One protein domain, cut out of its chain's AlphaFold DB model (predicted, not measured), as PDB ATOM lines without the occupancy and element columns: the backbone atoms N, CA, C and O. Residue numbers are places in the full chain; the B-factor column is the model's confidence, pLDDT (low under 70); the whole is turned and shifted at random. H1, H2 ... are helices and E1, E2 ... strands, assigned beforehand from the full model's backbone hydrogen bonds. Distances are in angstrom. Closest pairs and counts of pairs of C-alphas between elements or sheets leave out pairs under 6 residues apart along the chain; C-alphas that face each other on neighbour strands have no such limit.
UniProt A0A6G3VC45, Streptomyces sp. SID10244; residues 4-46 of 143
ATOM      1  N   ALA A   4      38.232   8.618  13.159       91.44
ATOM      2  CA  ALA A   4      38.146   7.468  12.258       91.44
ATOM      3  C   ALA A   4      39.424   7.275  11.423       91.44
ATOM      4  O   ALA A   4      39.929   6.162  11.313       91.44
ATOM      5  N   VAL A   5      39.983   8.368  10.895       93.88
ATOM      6  CA  VAL A   5      41.220   8.332  10.100       93.88
ATOM      7  C   VAL A   5      42.414   7.964  10.978       93.88
ATOM      8  O   VAL A   5      43.238   7.147  10.582       93.88
ATOM      9  N   ALA A   6      42.489   8.521  12.191       94.25
ATOM     10  CA  ALA A   6      43.538   8.178  13.151       94.25
ATOM     11  C   ALA A   6      43.529   6.683  13.497       94.25
ATOM     12  O   ALA A   6      44.578   6.046  13.478       94.25
ATOM     13  N   ARG A   7      42.340   6.121  13.741       94.81
ATOM     14  CA  ARG A   7      42.168   4.698  14.043       94.81
ATOM     15  C   ARG A   7      42.569   3.810  12.870       94.81
ATOM     16  O   ARG A   7      43.321   2.872  13.075       94.81
ATOM     17  N   ALA A   8      42.141   4.133  11.649       95.00
ATOM     18  CA  ALA A   8      42.499   3.345  10.469       95.00
ATOM     19  C   ALA A   8      44.022   3.286  10.239       95.00
ATOM     20  O   ALA A   8      44.562   2.230   9.918       95.00
ATOM     21  N   LEU A   9      44.721   4.408  10.442       96.88
ATOM     22  CA  LEU A   9      46.181   4.462  10.335       96.88
ATOM     23  C   LEU A   9      46.875   3.698  11.470       96.88
ATOM     24  O   LEU A   9      47.859   3.008  11.217       96.88
ATOM     25  N   ALA A  10      46.362   3.797  12.699       96.12
ATOM     26  CA  ALA A  10      46.869   3.021  13.829       96.12
ATOM     27  C   ALA A  10      46.686   1.511  13.602       96.12
ATOM     28  O   ALA A  10      47.618   0.748  13.821       96.12
ATOM     29  N   ASP A  11      45.530   1.091  13.082       97.25
ATOM     30  CA  ASP A  11      45.237  -0.310  12.767       97.25
ATOM     31  C   ASP A  11      46.186  -0.859  11.691       97.25
ATOM     32  O   ASP A  11      46.657  -1.990  11.791       97.25
ATOM     33  N   GLU A  12      46.501  -0.060  10.669       97.44
ATOM     34  CA  GLU A  12      47.488  -0.424   9.649       97.44
ATOM     35  C   GLU A  12      48.900  -0.551  10.236       97.44
ATOM     36  O   GLU A  12      49.598  -1.528   9.966       97.44
ATOM     37  N   ALA A  13      49.318   0.405  11.068       97.44
ATOM     38  CA  ALA A  13      50.615   0.349  11.734       97.44
ATOM     39  C   ALA A  13      50.721  -0.876  12.659       97.44
ATOM     40  O   ALA A  13      51.710  -1.605  12.603       97.44
ATOM     41  N   ASN A  14      49.680  -1.156  13.444       97.94
ATOM     42  CA  ASN A  14      49.636  -2.305  14.343       97.94
ATOM     43  C   ASN A  14      49.625  -3.635  13.580       97.94
ATOM     44  O   ASN A  14      50.301  -4.565  14.009       97.94
ATOM     45  N   ARG A  15      48.947  -3.726  12.423       97.88
ATOM     46  CA  ARG A  15      49.014  -4.918  11.554       97.88
ATOM     47  C   ARG A  15      50.439  -5.200  11.092       97.88
ATOM     48  O   ARG A  15      50.878  -6.346  11.140       97.88
ATOM     49  N   ARG A  16      51.184  -4.161  10.705       97.56
ATOM     50  CA  ARG A  16      52.601  -4.307  10.332       97.56
ATOM     51  C   ARG A  16      53.455  -4.738  11.513       97.56
ATOM     52  O   ARG A  16      54.285  -5.623  11.344       97.56
ATOM     53  N   THR A  17      53.236  -4.161  12.694       97.50
ATOM     54  CA  THR A  17      53.926  -4.575  13.920       97.50
ATOM     55  C   THR A  17      53.664  -6.049  14.223       97.50
ATOM     56  O   THR A  17      54.615  -6.812  14.333       97.50
ATOM     57  N   ALA A  18      52.401  -6.481  14.273       97.62
ATOM     58  CA  ALA A  18      52.040  -7.869  14.567       97.62
ATOM     59  C   ALA A  18      52.626  -8.862  13.551       97.62
ATOM     60  O   ALA A  18      53.053  -9.941  13.941       97.62
ATOM     61  N   ALA A  19      52.698  -8.486  12.270       97.38
ATOM     62  CA  ALA A  19      53.307  -9.308  11.227       97.38
ATOM     63  C   ALA A  19      54.849  -9.332  11.266       97.38
ATOM     64  O   ALA A  19      55.452 -10.223  10.675       97.38
ATOM     65  N   SER A  20      55.488  -8.353  11.915       98.00
ATOM     66  CA  SER A  20      56.956  -8.213  11.942       98.00
ATOM     67  C   SER A  20      57.616  -8.867  13.159       98.00
ATOM     68  O   SER A  20      58.842  -8.923  13.211       98.00
ATOM     69  N   PHE A  21      56.837  -9.327  14.140       97.94
ATOM     70  CA  PHE A  21      57.338  -9.898  15.390       97.94
ATOM     71  C   PHE A  21      56.628 -11.211  15.720       97.94
ATOM     72  O   PHE A  21      55.437 -11.356  15.462       97.94
ATOM     73  N   ASP A  22      57.331 -12.138  16.370       97.94
ATOM     74  CA  ASP A  22      56.734 -13.392  16.849       97.94
ATOM     75  C   ASP A  22      55.756 -13.163  18.006       97.94
ATOM     76  O   ASP A  22      54.804 -13.914  18.190       97.94
ATOM     77  N   THR A  23      55.981 -12.117  18.802       97.94
ATOM     78  CA  THR A  23      55.137 -11.760  19.946       97.94
ATOM     79  C   THR A  23      55.131 -10.254  20.153       97.94
ATOM     80  O   THR A  23      56.180  -9.606  20.166       97.94
ATOM     81  N   VAL A  24      53.943  -9.694  20.363       98.00
ATOM     82  CA  VAL A  24      53.732  -8.296  20.738       98.00
ATOM     83  C   VAL A  24      53.362  -8.237  22.213       98.00
ATOM     84  O   VAL A  24      52.276  -8.656  22.609       98.00
ATOM     85  N   VAL A  25      54.250  -7.676  23.033       97.81
ATOM     86  CA  VAL A  25      53.989  -7.500  24.466       97.81
ATOM     87  C   VAL A  25      53.290  -6.167  24.713       97.81
ATOM     88  O   VAL A  25      53.824  -5.099  24.411       97.81
ATOM     89  N   CYS A  26      52.104  -6.226  25.307       97.94
ATOM     90  CA  CYS A  26      51.332  -5.062  25.727       97.94
ATOM     91  C   CYS A  26      51.353  -4.942  27.253       97.94
ATOM     92  O   CYS A  26      51.100  -5.912  27.958       97.94
ATOM     93  N   THR A  27      51.599  -3.741  27.782       97.31
ATOM     94  CA  THR A  27      51.651  -3.510  29.242       97.31
ATOM     95  C   THR A  27      50.330  -3.042  29.850       97.31
ATOM     96  O   THR A  27      50.238  -2.805  31.054       97.31
ATOM     97  N   THR A  28      49.317  -2.834  29.011       96.25
ATOM     98  CA  THR A  28      47.980  -2.402  29.422       96.25
ATOM     99  C   THR A  28      46.931  -3.085  28.556       96.25
ATOM    100  O   THR A  28      47.165  -3.317  27.367       96.25
ATOM    101  N   GLY A  29      45.739  -3.302  29.117       96.25
ATOM    102  CA  GLY A  29      44.599  -3.801  28.347       96.25
ATOM    103  C   GLY A  29      44.165  -2.837  27.239       96.25
ATOM    104  O   GLY A  29      43.677  -3.275  26.206       96.25
ATOM    105  N   PHE A  30      44.405  -1.529  27.406       95.00
ATOM    106  CA  PHE A  30      44.154  -0.539  26.355       95.00
ATOM    107  C   PHE A  30      45.015  -0.803  25.117       95.00
ATOM    108  O   PHE A  30      44.491  -0.831  24.011       95.00
ATOM    109  N   ALA A  31      46.321  -1.017  25.302       96.19
ATOM    110  CA  ALA A  31      47.219  -1.322  24.194       96.19
ATOM    111  C   ALA A  31      46.886  -2.679  23.554       96.19
ATOM    112  O   ALA A  31      46.832  -2.761  22.333       96.19
ATOM    113  N   ALA A  32      46.597  -3.709  24.362       97.25
ATOM    114  CA  ALA A  32      46.213  -5.030  23.858       97.25
ATOM    115  C   ALA A  32      44.946  -4.966  22.985       97.25
ATOM    116  O   ALA A  32      44.936  -5.485  21.870       97.25
ATOM    117  N   ALA A  33      43.935  -4.202  23.413       96.75
ATOM    118  CA  ALA A  33      42.686  -4.028  22.672       96.75
ATOM    119  C   ALA A  33      42.868  -3.397  21.274       96.75
ATOM    120  O   ALA A  33      42.021  -3.581  20.394       96.75
ATOM    121  N   GLU A  34      43.954  -2.650  21.041       97.12
ATOM    122  CA  GLU A  34      44.282  -2.125  19.711       97.12
ATOM    123  C   GLU A  34      44.688  -3.240  18.735       97.12
ATOM    124  O   GLU A  34      44.399  -3.138  17.543       97.12
ATOM    125  N   PHE A  35      45.325  -4.302  19.235       97.88
ATOM    126  CA  PHE A  35      45.732  -5.471  18.458       97.88
ATOM    127  C   PHE A  35      44.610  -6.515  18.351       97.88
ATOM    128  O   PHE A  35      44.388  -7.059  17.268       97.88
ATOM    129  N   ASP A  36      43.828  -6.712  19.414       96.12
ATOM    130  CA  ASP A  36      42.643  -7.583  19.387       96.12
ATOM    131  C   ASP A  36      41.656  -7.134  18.304       96.12
ATOM    132  O   ASP A  36      41.115  -7.935  17.542       96.12
ATOM    133  N   ARG A  37      41.466  -5.814  18.178       96.38
ATOM    134  CA  ARG A  37      40.581  -5.208  17.178       96.38
ATOM    135  C   ARG A  37      40.932  -5.589  15.739       96.38
ATOM    136  O   ARG A  37      40.035  -5.659  14.901       96.38
ATOM    137  N   ILE A  38      42.215  -5.765  15.442       97.25
ATOM    138  CA  ILE A  38      42.700  -6.116  14.101       97.25
ATOM    139  C   ILE A  38      42.901  -7.629  13.932       97.25
ATOM    140  O   ILE A  38      43.410  -8.050  12.896       97.25
ATOM    141  N   GLY A  39      42.500  -8.432  14.925       97.38
ATOM    142  CA  GLY A  39      42.585  -9.890  14.892       97.38
ATOM    143  C   GLY A  39      44.004 -10.442  15.032       97.38
ATOM    144  O   GLY A  39      44.267 -11.537  14.542       97.38
ATOM    145  N   ALA A  40      44.928  -9.697  15.650       97.75
ATOM    146  CA  ALA A  40      46.271 -10.207  15.914       97.75
ATOM    147  C   ALA A  40      46.213 -11.371  16.919       97.75
ATOM    148  O   ALA A  40      45.521 -11.289  17.930       97.75
ATOM    149  N   THR A  41      46.946 -12.451  16.648       97.06
ATOM    150  CA  THR A  41      46.919 -13.685  17.455       97.06
ATOM    151  C   THR A  41      48.169 -13.887  18.311       97.06
ATOM    152  O   THR A  41      48.251 -14.862  19.049       97.06
ATOM    153  N   ASN A  42      49.144 -12.981  18.216       97.94
ATOM    154  CA  ASN A  42      50.452 -13.061  18.867       97.94
ATOM    155  C   ASN A  42      50.645 -11.987  19.952       97.94
ATOM    156  O   ASN A  42      51.744 -11.459  20.125       97.94
ATOM    157  N   VAL A  43      49.570 -11.616  20.647       98.00
ATOM    158  CA  VAL A  43      49.587 -10.568  21.674       98.00
ATOM    159  C   VAL A  43      49.685 -11.200  23.054       98.00
ATOM    160  O   VAL A  43      48.841 -12.007  23.426       98.00
ATOM    161  N   GLU A  44      50.670 -10.766  23.834       97.94
ATOM    162  CA  GLU A  44      50.828 -11.152  25.235       97.94
ATOM    163  C   GLU A  44      50.650  -9.927  26.132       97.94
ATOM    164  O   GLU A  44      51.329  -8.905  25.974       97.94
ATOM    165  N   HIS A  45      49.726 -10.006  27.088       97.06
ATOM    166  CA  HIS A  45      49.489  -8.923  28.039       97.06
ATOM    167  C   HIS A  45      50.308  -9.147  29.314       97.06
ATOM    168  O   HIS A  45      49.988 -10.014  30.125       97.06
ATOM    169  N   ALA A  46      51.337  -8.322  29.509       96.62
ATOM    170  CA  ALA A  46      52.223  -8.342  30.669       96.62
ATOM    171  C   ALA A  46      52.146  -6.994  31.419       96.62
ATOM    172  O   ALA A  46      52.890  -6.062  31.091       96.62
TER     173      ALA A  46
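AT A GLANCE: This is residues 4 to 46 of the 143 residues of a protein of Streptomyces sp. SID10244 (UniProt A0A6G3VC45). A two-stranded parallel sheet, E1 and E2, has a short helix, H2, packed on it, and a long helix, H1, crosses H2 about perpendicular, touching it with residues 11 to 18 alone. E1, H2 and E2 form a strand-helix-strand unit, two parallel neighbour strands with a helix between them, and its crossover is right-handed. The printed part has 43 residues, with two named helices and two named strands in the order H1, E1, H2, E2, and the class is mostly helix. The whole is compact, with a radius of gyration of the C-alphas of 9.7 A and spans of 28 by 21 by 13 A.

IN THESE COORDINATES: H1 is residues 4 to 20, 24.5 A from first to last C-alpha, and begins with C-alpha 4 at (38.146, 7.468, 12.258). E1 is residues 24 to 26, 6.4 A long. H2 is residues 29 to 36, 9.9 A long, and begins with C-alpha 29 at (44.599, -3.801, 28.347). E2 is residues 43 to 45, 6.6 A long, and ends with C-alpha 45 at (49.489, -8.923, 28.039).

HOW THE PARTS SIT: H1 touches H2 with its residues 11 to 18 alone; the closest C-alphas are those of Asn 14 and Phe 35, 6.5 A apart, and the lines stand about perpendicular at 77 degrees. The closest C-alphas of H1 and E1 are those of Ala 18 and Val 24, 6.4 A apart. E1 and E2 are parallel neighbours at 28 degrees, with N 26 and O 44 within hydrogen-bond range at 2.9 A. The closest C-alphas of H2 and E2 are those of Ala 32 and His 45, 6.6 A apart. Every O i to N i+4 pair is within hydrogen-bond range in H1, but 2 of 4 in H2.

THE WHOLE: The C-alphas farthest apart, those of Val 5 and Ala 46, are 28.7 A apart. The printed part has no cut and no long link. Its mean pLDDT is 96.9, and no printed residue is under 70.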